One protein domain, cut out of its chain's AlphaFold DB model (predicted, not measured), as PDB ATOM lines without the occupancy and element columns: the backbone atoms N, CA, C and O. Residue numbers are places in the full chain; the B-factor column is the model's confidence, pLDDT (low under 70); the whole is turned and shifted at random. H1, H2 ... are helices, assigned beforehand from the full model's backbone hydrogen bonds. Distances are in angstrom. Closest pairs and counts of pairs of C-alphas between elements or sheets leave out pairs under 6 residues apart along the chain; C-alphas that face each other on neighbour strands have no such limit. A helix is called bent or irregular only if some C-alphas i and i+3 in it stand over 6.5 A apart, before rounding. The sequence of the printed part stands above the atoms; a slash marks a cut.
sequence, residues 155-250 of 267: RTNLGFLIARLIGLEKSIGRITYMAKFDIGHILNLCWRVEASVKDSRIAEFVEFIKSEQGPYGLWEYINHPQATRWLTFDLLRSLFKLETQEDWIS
ATOM      1  N   ARG A 155      29.302  39.569 -79.630       92.06
ATOM      2  CA  ARG A 155      30.729  39.876 -79.469       92.06
ATOM      3  C   ARG A 155      31.626  39.103 -80.440       92.06
ATOM      4  O   ARG A 155      32.572  39.659 -80.982       92.06
ATOM      5  N   THR A 156      31.299  37.848 -80.738       91.19
ATOM      6  CA  THR A 156      32.080  36.997 -81.658       91.19
ATOM      7  C   THR A 156      32.154  37.522 -83.096       91.19
ATOM      8  O   THR A 156      33.022  37.094 -83.858       91.19
ATOM      9  N   ASN A 157      31.267  38.443 -83.486       92.19
ATOM     10  CA  ASN A 157      31.293  39.085 -84.800       92.19
ATOM     11  C   ASN A 157      31.980  40.455 -84.801       92.19
ATOM     12  O   ASN A 157      32.236  40.976 -85.887       92.19
ATOM     13  N   LEU A 158      32.232  41.048 -83.631       94.56
ATOM     14  CA  LEU A 158      32.741  42.410 -83.516       94.56
ATOM     15  C   LEU A 158      34.099  42.535 -84.209       94.56
ATOM     16  O   LEU A 158      35.041  41.858 -83.822       94.56
ATOM     17  N   GLY A 159      34.201  43.398 -85.219       93.81
ATOM     18  CA  GLY A 159      35.440  43.653 -85.958       93.81
ATOM     19  C   GLY A 159      35.738  42.684 -87.095       93.81
ATOM     20  O   GLY A 159      36.781  42.802 -87.743       93.81
ATOM     21  N   PHE A 160      34.820  41.769 -87.399       93.56
ATOM     22  CA  PHE A 160      34.949  40.862 -88.532       93.56
ATOM     23  C   PHE A 160      35.103  41.601 -89.869       93.56
ATOM     24  O   PHE A 160      35.922  41.202 -90.702       93.56
ATOM     25  N   LEU A 161      34.337  42.678 -90.099       92.38
ATOM     26  CA  LEU A 161      34.453  43.433 -91.348       92.38
ATOM     27  C   LEU A 161      35.812  44.129 -91.442       92.38
ATOM     28  O   LEU A 161      36.455  44.066 -92.488       92.38
ATOM     29  N   ILE A 162      36.269  44.744 -90.349       94.31
ATOM     30  CA  ILE A 162      37.577  45.405 -90.290       94.31
ATOM     31  C   ILE A 162      38.689  44.398 -90.569       94.31
ATOM     32  O   ILE A 162      39.499  44.626 -91.466       94.31
ATOM     33  N   ALA A 163      38.674  43.244 -89.896       94.62
ATOM     34  CA  ALA A 163      39.636  42.167 -90.116       94.62
ATOM     35  C   ALA A 163      39.666  41.703 -91.585       94.62
ATOM     36  O   ALA A 163      40.732  41.393 -92.123       94.62
ATOM     37  N   ARG A 164      38.520  41.715 -92.276       91.88
ATOM     38  CA  ARG A 164      38.440  41.420 -93.714       91.88
ATOM     39  C   ARG A 164      39.009  42.538 -94.585       91.88
ATOM     40  O   ARG A 164      39.697  42.245 -95.563       91.88
ATOM     41  N   LEU A 165      38.745  43.800 -94.254       92.94
ATOM     42  CA  LEU A 165      39.254  44.955 -95.002       92.94
ATOM     43  C   LEU A 165      40.783  45.061 -94.907       92.94
ATOM     44  O   LEU A 165      41.453  45.309 -95.910       92.94
ATOM     45  N   ILE A 166      41.364  44.756 -93.747       94.81
ATOM     46  CA  ILE A 166      42.828  44.731 -93.600       94.81
ATOM     47  C   ILE A 166      43.444  43.441 -94.170       94.81
ATOM     48  O   ILE A 166      44.630  43.407 -94.487       94.81
ATOM     49  N   GLY A 167      42.624  42.419 -94.443       92.69
ATOM     50  CA  GLY A 167      43.000  41.198 -95.162       92.69
ATOM     51  C   GLY A 167      43.437  40.025 -94.294       92.69
ATOM     52  O   GLY A 167      44.078  39.116 -94.813       92.69
ATOM     53  N   LEU A 168      43.099  40.040 -93.006       93.19
ATOM     54  CA  LEU A 168      43.308  38.907 -92.104       93.19
ATOM     55  C   LEU A 168      42.193  37.869 -92.263       93.19
ATOM     56  O   LEU A 168      42.461  36.674 -92.346       93.19
ATOM     57  N   GLU A 169      40.947  38.327 -92.405       91.38
ATOM     58  CA  GLU A 169      39.819  37.445 -92.702       91.38
ATOM     59  C   GLU A 169      39.713  37.166 -94.200       91.38
ATOM     60  O   GLU A 169      39.679  38.076 -95.041       91.38
ATOM     61  N   LYS A 170      39.584  35.883 -94.545       84.56
ATOM     62  CA  LYS A 170      39.404  35.472 -95.937       84.56
ATOM     63  C   LYS A 170      38.089  36.024 -96.484       84.56
ATOM     64  O   LYS A 170      37.024  35.964 -95.865       84.56
ATOM     65  N   SER A 171      38.151  36.519 -97.712       77.75
ATOM     66  CA  SER A 171      36.971  36.947 -98.460       77.75
ATOM     67  C   SER A 171      36.333  35.751 -99.165       77.75
ATOM     68  O   SER A 171      36.454  35.599-100.376       77.75
ATOM     69  N   ILE A 172      35.703  34.873 -98.382       69.06
ATOM     70  CA  ILE A 172      34.991  33.685 -98.871       69.06
ATOM     71  C   ILE A 172      33.472  33.848 -98.725       69.06
ATOM     72  O   ILE A 172      32.996  34.505 -97.798       69.06
ATOM     73  N   GLY A 173      32.721  33.206 -99.626       60.72
ATOM     74  CA  GLY A 173      31.257  33.126 -99.587       60.72
ATOM     75  C   GLY A 173      30.557  33.892-100.717       60.72
ATOM     76  O   GLY A 173      30.752  35.093-100.870       60.72
ATOM     77  N   ARG A 174      29.707  33.188-101.486       57.34
ATOM     78  CA  ARG A 174      28.959  33.711-102.655       57.34
ATOM     79  C   ARG A 174      27.874  34.721-102.255       57.34
ATOM     80  O   ARG A 174      27.780  35.805-102.809       57.34
ATOM     81  N   ILE A 175      27.071  34.357-101.255       60.47
ATOM     82  CA  ILE A 175      25.888  35.105-100.781       60.47
ATOM     83  C   ILE A 175      26.008  35.552 -99.319       60.47
ATOM     84  O   ILE A 175      25.133  36.234 -98.794       60.47
ATOM     85  N   THR A 176      27.085  35.151 -98.641       65.38
ATOM     86  CA  THR A 176      27.308  35.382 -97.209       65.38
ATOM     87  C   THR A 176      28.294  36.512 -96.935       65.38
ATOM     88  O   THR A 176      28.748  36.669 -95.802       65.38
ATOM     89  N   TYR A 177      28.603  37.325 -97.949       70.81
ATOM     90  CA  TYR A 177      29.569  38.411 -97.833       70.81
ATOM     91  C   TYR A 177      29.249  39.329 -96.635       70.81
ATOM     92  O   TYR A 177      30.092  39.496 -95.761       70.81
ATOM     93  N   MET A 178      27.996  39.775 -96.498       81.94
ATOM     94  CA  MET A 178      27.489  40.515 -95.328       81.94
ATOM     95  C   MET A 178      26.620  39.636 -94.402       81.94
ATOM     96  O   MET A 178      25.588  40.068 -93.887       81.94
ATOM     97  N   ALA A 179      26.941  38.345 -94.251       78.25
ATOM     98  CA  ALA A 179      26.141  37.445 -93.410       78.25
ATOM     99  C   ALA A 179      26.306  37.720 -91.917       78.25
ATOM    100  O   ALA A 179      25.321  37.636 -91.184       78.25
ATOM    101  N   LYS A 180      27.525  38.029 -91.464       87.69
ATOM    102  CA  LYS A 180      27.779  38.332 -90.055       87.69
ATOM    103  C   LYS A 180      27.249  39.721 -89.717       87.69
ATOM    104  O   LYS A 180      27.433  40.660 -90.484       87.69
ATOM    105  N   PHE A 181      26.585  39.824 -88.573       90.75
ATOM    106  CA  PHE A 181      26.152  41.102 -88.022       90.75
ATOM    107  C   PHE A 181      27.256  41.600 -87.098       90.75
ATOM    108  O   PHE A 181      27.425  41.080 -85.995       90.75
ATOM    109  N   ASP A 182      28.056  42.521 -87.614       94.06
ATOM    110  CA  ASP A 182      29.173  43.143 -86.913       94.06
ATOM    111  C   ASP A 182      28.719  44.517 -86.417       94.06
ATOM    112  O   ASP A 182      28.519  45.424 -87.225       94.06
ATOM    113  N   ILE A 183      28.527  44.675 -85.104       95.12
ATOM    114  CA  ILE A 183      28.046  45.943 -84.531       95.12
ATOM    115  C   ILE A 183      29.025  47.086 -84.803       95.12
ATOM    116  O   ILE A 183      28.576  48.207 -85.015       95.12
ATOM    117  N   GLY A 184      30.332  46.819 -84.886       95.62
ATOM    118  CA  GLY A 184      31.301  47.851 -85.251       95.62
ATOM    119  C   GLY A 184      31.019  48.425 -86.641       95.62
ATOM    120  O   GLY A 184      31.065  49.638 -86.839       95.62
ATOM    121  N   HIS A 185      30.622  47.566 -87.586       96.12
ATOM    122  CA  HIS A 185      30.139  48.006 -88.897       96.12
ATOM    123  C   HIS A 185      28.814  48.765 -88.796       96.12
ATOM    124  O   HIS A 185      28.669  49.819 -89.406       96.12
ATOM    125  N   ILE A 186      27.854  48.277 -88.005       96.25
ATOM    126  CA  ILE A 186      26.551  48.947 -87.876       96.25
ATOM    127  C   ILE A 186      26.691  50.347 -87.265       96.25
ATOM    128  O   ILE A 186      26.105  51.283 -87.801       96.25
ATOM    129  N   LEU A 187      27.514  50.537 -86.228       95.88
ATOM    130  CA  LEU A 187      27.805  51.870 -85.685       95.88
ATOM    131  C   LEU A 187      28.479  52.773 -86.723       95.88
ATOM    132  O   LEU A 187      28.175  53.963 -86.786       95.88
ATOM    133  N   ASN A 188      29.346  52.214 -87.577       96.38
ATOM    134  CA  ASN A 188      29.931  52.960 -88.686       96.38
ATOM    135  C   ASN A 188      28.872  53.452 -89.680       96.38
ATOM    136  O   ASN A 188      28.957  54.576 -90.168       96.38
ATOM    137  N   LEU A 189      27.871  52.622 -89.975       97.00
ATOM    138  CA  LEU A 189      26.745  53.008 -90.823       97.00
ATOM    139  C   LEU A 189      25.864  54.061 -90.147       97.00
ATOM    140  O   LEU A 189      25.462  55.005 -90.820       97.00
ATOM    141  N   CYS A 190      25.616  53.939 -88.838       96.38
ATOM    142  CA  CYS A 190      24.778  54.873 -88.083       96.38
ATOM    143  C   CYS A 190      25.255  56.320 -88.254       96.38
ATOM    144  O   CYS A 190      24.497  57.144 -88.756       96.38
ATOM    145  N   TRP A 191      26.518  56.638 -87.946       94.94
ATOM    146  CA  TRP A 191      26.976  58.031 -88.071       94.94
ATOM    147  C   TRP A 191      27.086  58.499 -89.525       94.94
ATOM    148  O   TRP A 191      26.939  59.685 -89.799       94.94
ATOM    149  N   ARG A 192      27.352  57.596 -90.478       95.88
ATOM    150  CA  ARG A 192      27.427  57.954 -91.905       95.88
ATOM    151  C   ARG A 192      26.075  58.343 -92.486       95.88
ATOM    152  O   ARG A 192      26.037  59.177 -93.384       95.88
ATOM    153  N   VAL A 193      25.010  57.725 -91.984       96.25
ATOM    154  CA  VAL A 193      23.611  58.041 -92.311       96.25
ATOM    155  C   VAL A 193      23.055  59.123 -91.374       96.25
ATOM    156  O   VAL A 193      21.874  59.437 -91.424       96.25
ATOM    157  N   GLU A 194      23.918  59.735 -90.553       94.25
ATOM    158  CA  GLU A 194      23.575  60.839 -89.644       94.25
ATOM    159  C   GLU A 194      22.521  60.441 -88.596       94.25
ATOM    160  O   GLU A 194      21.722  61.251 -88.130       94.25
ATOM    161  N   ALA A 195      22.536  59.166 -88.192       92.75
ATOM    162  CA  ALA A 195      21.687  58.670 -87.125       92.75
ATOM    163  C   ALA A 195      22.166  59.142 -85.747       92.75
ATOM    164  O   ALA A 195      23.363  59.122 -85.450       92.75
ATOM    165  N   SER A 196      21.218  59.525 -84.890       88.88
ATOM    166  CA  SER A 196      21.484  60.038 -83.550       88.88
ATOM    167  C   SER A 196      21.550  58.925 -82.511       88.88
ATOM    168  O   SER A 196      20.743  57.995 -82.495       88.88
ATOM    169  N   VAL A 197      22.458  59.092 -81.549       87.94
ATOM    170  CA  VAL A 197      22.543  58.253 -80.343       87.94
ATOM    171  C   VAL A 197      21.301  58.365 -79.444       87.94
ATOM    172  O   VAL A 197      21.109  57.534 -78.563       87.94
ATOM    173  N   LYS A 198      20.418  59.348 -79.678       88.94
ATOM    174  CA  LYS A 198      19.107  59.438 -79.014       88.94
ATOM    175  C   LYS A 198      18.179  58.270 -79.385       88.94
ATOM    176  O   LYS A 198      17.250  57.976 -78.635       88.94
ATOM    177  N   ASP A 199      18.423  57.581 -80.505       91.06
ATOM    178  CA  ASP A 199      17.772  56.300 -80.777       91.06
ATOM    179  C   ASP A 199      18.241  55.262 -79.751       91.06
ATOM    180  O   ASP A 199      19.404  54.860 -79.712       91.06
ATOM    181  N   SER A 200      17.300  54.794 -78.934       92.38
ATOM    182  CA  SER A 200      17.567  53.837 -77.859       92.38
ATOM    183  C   SER A 200      18.273  52.548 -78.316       92.38
ATOM    184  O   SER A 200      19.032  51.967 -77.545       92.38
ATOM    185  N   ARG A 201      18.066  52.090 -79.558       92.31
ATOM    186  CA  ARG A 201      18.731  50.891 -80.104       92.31
ATOM    187  C   ARG A 201      20.199  51.182 -80.412       92.31
ATOM    188  O   ARG A 201      21.058  50.340 -80.157       92.31
ATOM    189  N   ILE A 202      20.494  52.383 -80.920       94.44
ATOM    190  CA  ILE A 202      21.869  52.846 -81.159       94.44
ATOM    191  C   ILE A 202      22.582  53.064 -79.824       94.44
ATOM    192  O   ILE A 202      23.706  52.588 -79.668       94.44
ATOM    193  N   ALA A 203      21.925  53.702 -78.849       94.12
ATOM    194  CA  ALA A 203      22.458  53.863 -77.496       94.12
ATOM    195  C   ALA A 203      22.847  52.510 -76.881       94.12
ATOM    196  O   ALA A 203      23.952  52.346 -76.379       94.12
ATOM    197  N   GLU A 204      21.994  51.494 -77.005       94.81
ATOM    198  CA  GLU A 204      22.308  50.149 -76.522       94.81
ATOM    199  C   GLU A 204      23.458  49.467 -77.266       94.81
ATOM    200  O   GLU A 204      24.197  48.688 -76.664       94.81
ATOM    201  N   PHE A 205      23.628  49.721 -78.566       95.88
ATOM    202  CA  PHE A 205      24.801  49.236 -79.298       95.88
ATOM    203  C   PHE A 205      26.074  49.937 -78.828       95.88
ATOM    204  O   PHE A 205      27.108  49.282 -78.712       95.88
ATOM    205  N   VAL A 206      26.003  51.233 -78.519       96.38
ATOM    206  CA  VAL A 206      27.114  51.990 -77.931       96.38
ATOM    207  C   VAL A 206      27.473  51.435 -76.554       96.38
ATOM    208  O   VAL A 206      28.643  51.134 -76.328       96.38
ATOM    209  N   GLU A 207      26.494  51.225 -75.674       96.38
ATOM    210  CA  GLU A 207      26.726  50.648 -74.345       96.38
ATOM    211  C   GLU A 207      27.288  49.227 -74.431       96.38
ATOM    212  O   GLU A 207      28.265  48.907 -73.755       96.38
ATOM    213  N   PHE A 208      26.760  48.395 -75.334       96.62
ATOM    214  CA  PHE A 208      27.321  47.071 -75.593       96.62
ATOM    215  C   PHE A 208      28.788  47.159 -76.029       96.62
ATOM    216  O   PHE A 208      29.640  46.495 -75.445       96.62
ATOM    217  N   ILE A 209      29.115  48.004 -77.012       96.56
ATOM    218  CA  ILE A 209      30.503  48.187 -77.448       96.56
ATOM    219  C   ILE A 209      31.373  48.666 -76.287       96.56
ATOM    220  O   ILE A 209      32.409  48.058 -76.051       96.56
ATOM    221  N   LYS A 210      30.963  49.679 -75.518       96.69
ATOM    222  CA  LYS A 210      31.726  50.152 -74.351       96.69
ATOM    223  C   LYS A 210      31.967  49.039 -73.330       96.69
ATOM    224  O   LYS A 210      33.076  48.928 -72.820       96.69
ATOM    225  N   SER A 211      30.982  48.169 -73.100       96.88
ATOM    226  CA  SER A 211      31.121  47.032 -72.180       96.88
ATOM    227  C   SER A 211      32.129  45.970 -72.646       96.88
ATOM    228  O   SER A 211      32.683  45.244 -71.827       96.88
ATOM    229  N   GLU A 212      32.412  45.902 -73.952       96.62
ATOM    230  CA  GLU A 212      33.402  44.992 -74.543       96.62
ATOM    231  C   GLU A 212      34.821  45.595 -74.602       96.62
ATOM    232  O   GLU A 212      35.729  44.976 -75.167       96.62
ATOM    233  N   GLN A 213      35.029  46.804 -74.064       96.75
ATOM    234  CA  GLN A 213      36.348  47.429 -74.007       96.75
ATOM    235  C   GLN A 213      37.214  46.742 -72.944       96.75
ATOM    236  O   GLN A 213      36.840  46.635 -71.777       96.75
ATOM    237  N   GLY A 214      38.400  46.284 -73.343       94.62
ATOM    238  CA  GLY A 214      39.360  45.674 -72.430       94.62
ATOM    239  C   GLY A 214      40.003  46.688 -71.471       94.62
ATOM    240  O   GLY A 214      39.940  47.899 -71.701       94.62
ATOM    241  N   PRO A 215      40.722  46.212 -70.437       94.25
ATOM    242  CA  PRO A 215      41.305  47.057 -69.386       94.25
ATOM    243  C   PRO A 215      42.342  48.073 -69.893       94.25
ATOM    244  O   PRO A 215      42.632  49.052 -69.215       94.25
ATOM    245  N   TYR A 216      42.893  47.862 -71.091       93.69
ATOM    246  CA  TYR A 216      43.853  48.763 -71.737       93.69
ATOM    247  C   TYR A 216      43.203  49.718 -72.751       93.69
ATOM    248  O   TYR A 216      43.894  50.302 -73.583       93.69
ATOM    249  N   GLY A 217      41.873  49.833 -72.741       93.06
ATOM    250  CA  GLY A 217      41.126  50.689 -73.662       93.06
ATOM    251  C   GLY A 217      40.997  50.138 -75.089       93.06
ATOM    252  O   GLY A 217      40.556  50.860 -75.984       93.06
ATOM    253  N   LEU A 218      41.377  48.877 -75.318       96.25
ATOM    254  CA  LEU A 218      41.352  48.225 -76.629       96.25
ATOM    255  C   LEU A 218      40.129  47.319 -76.786       96.25
ATOM    256  O   LEU A 218      39.714  46.654 -75.839       96.25
ATOM    257  N   TRP A 219      39.625  47.214 -78.014       97.12
ATOM    258  CA  TRP A 219      38.658  46.187 -78.401       97.12
ATOM    259  C   TRP A 219      39.361  45.057 -79.128       97.12
ATOM    260  O   TRP A 219      39.882  45.234 -80.232       97.12
ATOM    261  N   GLU A 220      39.373  43.885 -78.506       94.38
ATOM    262  CA  GLU A 220      40.078  42.728 -79.043       94.38
ATOM    263  C   GLU A 220      39.255  41.981 -80.086       94.38
ATOM    264  O   GLU A 220      38.103  41.597 -79.840       94.38
ATOM    265  N   TYR A 221      39.898  41.694 -81.222       94.19
ATOM    266  CA  TYR A 221      39.378  40.754 -82.203       94.19
ATOM    267  C   TYR A 221      39.957  39.356 -81.971       94.19
ATOM    268  O   TYR A 221      41.116  39.089 -82.288       94.19
ATOM    269  N   ILE A 222      39.125  38.457 -81.442       87.38
ATOM    270  CA  ILE A 222      39.546  37.155 -80.896       87.38
ATOM    271  C   ILE A 222      40.250  36.275 -81.944       87.38
ATOM    272  O   ILE A 222      41.251  35.635 -81.639       87.38
ATOM    273  N   ASN A 223      39.762  36.256 -83.188       88.50
ATOM    274  CA  ASN A 223      40.294  35.347 -84.212       88.50
ATOM    275  C   ASN A 223      41.659  35.795 -84.759       88.50
ATOM    276  O   ASN A 223      42.461  34.964 -85.177       88.50
ATOM    277  N   HIS A 224      41.916  37.107 -84.769       92.12
ATOM    278  CA  HIS A 224      43.149  37.693 -85.291       92.12
ATOM    279  C   HIS A 224      43.547  38.917 -84.451       92.12
ATOM    280  O   HIS A 224      43.181  40.041 -84.814       92.12
ATOM    281  N   PRO A 225      44.327  38.744 -83.366       92.38
ATOM    282  CA  PRO A 225      44.739  39.844 -82.488       92.38
ATOM    283  C   PRO A 225      45.465  40.995 -83.206       92.38
ATOM    284  O   PRO A 225      45.469  42.130 -82.735       92.38
ATOM    285  N   GLN A 226      46.035  40.746 -84.390       94.25
ATOM    286  CA  GLN A 226      46.634  41.778 -85.242       94.25
ATOM    287  C   GLN A 226      45.608  42.830 -85.717       94.25
ATOM    288  O   GLN A 226      45.988  43.952 -86.049       94.25
ATOM    289  N   ALA A 227      44.310  42.500 -85.727       95.62
ATOM    290  CA  ALA A 227      43.230  43.429 -86.057       95.62
ATOM    291  C   ALA A 227      42.845  44.359 -84.896       95.62
ATOM    292  O   ALA A 227      42.201  45.373 -85.145       95.62
ATOM    293  N   THR A 228      43.233  44.062 -83.648       95.19
ATOM    294  CA  THR A 228      42.776  44.775 -82.438       95.19
ATOM    295  C   THR A 228      42.985  46.286 -82.515       95.19
ATOM    296  O   THR A 228      42.088  47.059 -82.184       95.19
ATOM    297  N   ARG A 229      44.145  46.741 -83.008       96.00
ATOM    298  CA  ARG A 229      44.427  48.182 -83.145       96.00
ATOM    299  C   ARG A 229      43.542  48.851 -84.197       96.00
ATOM    300  O   ARG A 229      43.056  49.951 -83.968       96.00
ATOM    301  N   TRP A 230      43.298  48.168 -85.315       97.19
ATOM    302  CA  TRP A 230      42.409  48.651 -86.374       97.19
ATOM    303  C   TRP A 230      40.955  48.700 -85.906       97.19
ATOM    304  O   TRP A 230      40.280  49.702 -86.106       97.19
ATOM    305  N   LEU A 231      40.496  47.649 -85.222       97.25
ATOM    306  CA  LEU A 231      39.163  47.600 -84.629       97.25
ATOM    307  C   LEU A 231      38.964  48.737 -83.624       97.25
ATOM    308  O   LEU A 231      37.981  49.466 -83.704       97.25
ATOM    309  N   THR A 232      39.922  48.915 -82.714       97.62
ATOM    310  CA  THR A 232      39.891  49.990 -81.716       97.62
ATOM    311  C   THR A 232      39.809  51.361 -82.385       97.62
ATOM    312  O   THR A 232      38.962  52.169 -82.015       97.62
ATOM    313  N   PHE A 233      40.638  51.613 -83.403       96.56
ATOM    314  CA  PHE A 233      40.609  52.866 -84.157       96.56
ATOM    315  C   PHE A 233      39.234  53.136 -84.791       96.56
ATOM    316  O   PHE A 233      38.679  54.222 -84.618       96.56
ATOM    317  N   ASP A 234      38.651  52.157 -85.489       96.81
ATOM    318  CA  ASP A 234      37.364  52.346 -86.163       96.81
ATOM    319  C   ASP A 234      36.183  52.490 -85.198       96.81
ATOM    320  O   ASP A 234      35.259  53.262 -85.483       96.81
ATOM    321  N   LEU A 235      36.219  51.801 -84.053       97.50
ATOM    322  CA  LEU A 235      35.214  51.960 -83.004       97.50
ATOM    323  C   LEU A 235      35.305  53.340 -82.364       97.50
ATOM    324  O   LEU A 235      34.295  54.035 -82.334       97.50
ATOM    325  N   LEU A 236      36.495  53.783 -81.947       96.44
ATOM    326  CA  LEU A 236      36.684  55.125 -81.385       96.44
ATOM    327  C   LEU A 236      36.231  56.211 -82.363       96.44
ATOM    328  O   LEU A 236      35.512  57.128 -81.978       96.44
ATOM    329  N   ARG A 237      36.577  56.078 -83.648       95.25
ATOM    330  CA  ARG A 237      36.119  57.002 -84.693       95.25
ATOM    331  C   ARG A 237      34.597  57.014 -84.820       95.25
ATOM    332  O   ARG A 237      34.015  58.084 -84.969       95.25
ATOM    333  N   SER A 238      33.961  55.845 -84.800       96.00
ATOM    334  CA  SER A 238      32.505  55.741 -84.945       96.00
ATOM    335  C   SER A 238      31.778  56.277 -83.710       96.00
ATOM    336  O   SER A 238      30.819  57.022 -83.868       96.00
ATOM    337  N   LEU A 239      32.272  55.983 -82.503       95.38
ATOM    338  CA  LEU A 239      31.757  56.523 -81.240       95.38
ATOM    339  C   LEU A 239      31.867  58.050 -81.207       95.38
ATOM    340  O   LEU A 239      30.858  58.724 -81.031       95.38
ATOM    341  N   PHE A 240      33.052  58.593 -81.499       93.25
ATOM    342  CA  PHE A 240      33.274  60.038 -81.557       93.25
ATOM    343  C   PHE A 240      32.348  60.724 -82.568       93.25
ATOM    344  O   PHE A 240      31.787  61.780 -82.297       93.25
ATOM    345  N   LYS A 241      32.149  60.124 -83.750       92.62
ATOM    346  CA  LYS A 241      31.239  60.684 -84.755       92.62
ATOM    347  C   LYS A 241      29.780  60.622 -84.316       92.62
ATOM    348  O   LYS A 241      29.069  61.582 -84.582       92.62
ATOM    349  N   LEU A 242      29.346  59.559 -83.642       90.00
ATOM    350  CA  LEU A 242      27.976  59.434 -83.130       90.00
ATOM    351  C   LEU A 242      27.659  60.446 -82.027       90.00
ATOM    352  O   LEU A 242      26.562  60.992 -82.021       90.00
ATOM    353  N   GLU A 243      28.610  60.735 -81.137       80.69
ATOM    354  CA  GLU A 243      28.436  61.731 -80.065       80.69
ATOM    355  C   GLU A 243      28.152  63.140 -80.607       80.69
ATOM    356  O   GLU A 243      27.497  63.935 -79.944       80.69
ATOM    357  N   THR A 244      28.587  63.432 -81.836       73.50
ATOM    358  CA  THR A 244      28.359  64.729 -82.497       73.50
ATOM    359  C   THR A 244      27.046  64.827 -83.290       73.50
ATOM    360  O   THR A 244      26.815  65.854 -83.920       73.50
ATOM    361  N   GLN A 245      26.210  63.779 -83.326       69.12
ATOM    362  CA  GLN A 245      24.988  63.730 -84.151       69.12
ATOM    363  C   GLN A 245      23.716  63.905 -83.305       69.12
ATOM    364  O   GLN A 245      23.376  63.050 -82.480       69.12
ATOM    365  N   GLU A 246      22.957  64.976 -83.549       59.41
ATOM    366  CA  GLU A 246      21.811  65.343 -82.703       59.41
ATOM    367  C   GLU A 246      20.422  65.083 -83.310       59.41
ATOM    368  O   GLU A 246      19.449  65.065 -82.543       59.41
ATOM    369  N   ASP A 247      20.321  64.832 -84.623       55.38
ATOM    370  CA  ASP A 247      19.099  65.196 -85.362       55.38
ATOM    371  C   ASP A 247      18.184  64.043 -85.818       55.38
ATOM    372  O   ASP A 247      16.971  64.247 -85.884       55.38
ATOM    373  N   TRP A 248      18.677  62.828 -86.101       62.75
ATOM    374  CA  TRP A 248      17.799  61.738 -86.571       62.75
ATOM    375  C   TRP A 248      17.557  60.639 -85.533       62.75
ATOM    376  O   TRP A 248      18.474  59.916 -85.149       62.75
ATOM    377  N   ILE A 249      16.297  60.455 -85.140       60.69
ATOM    378  CA  ILE A 249      15.824  59.347 -84.299       60.69
ATOM    379  C   ILE A 249      14.953  58.456 -85.183       60.69
ATOM    380  O   ILE A 249      14.044  58.961 -85.844       60.69
ATOM    381  N   SER A 250      15.213  57.149 -85.221       50.62
ATOM    382  CA  SER A 250      14.346  56.250 -85.978       50.62
ATOM    383  C   SER A 250      13.034  55.948 -85.236       50.62
ATOM    384  O   SER A 250      12.943  56.040 -84.011       50.62
TER     385      SER A 250
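Overview. This is residues 155 to 250 of the 267 residues of the protein "SQHop_cyclase_C domain-containing protein" of archaeon (UniProt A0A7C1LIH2). A flat helical domain is built on long helix H4, with H2 packed on it, H1 crossing its early residues 227 to 231, and H3 packed on H2. The 96 printed residues hold four named helices, H1 to H4 in order, and no named strand: all helix. It is compact, radius of gyration of the C-alphas 13.5 A, spanning 37 by 36 by 17 A.

Arrangement. Start at H1, residues 160 to 166; it touches H4, residues 225 to 243, closest C-alphas Ala 163 and Ala 227, 5.6 A, only just about perpendicular at 72 degrees. H2, residues 183 to 192, touches H4, closest C-alphas Trp 191 and Leu 242, 5.2 A. H2 touches H3, residues 200 to 211, closest C-alphas Ile 183 and Phe 205, 7.0 A, opposite ways at a steep tilt of 50 degrees. Every O i to N i+4 pair is within hydrogen-bond range in H1, H2 and H3, and 13 of 15 in H4.

Along the chain. Find C-alpha 160 at (34.949, 40.862, -88.532), where H1 begins. H4 runs 27.4 A to C-alpha 243 at (28.436, 61.731, -80.065); it is irregular, C-alphas 226 and 229 being 7.1 A apart.

Size, cuts and confidence. The printed part has no cut; links H1 to H2 and H3 to H4 are long. Look for pLDDT under 70 at residues 172 to 176 and 245 to 250.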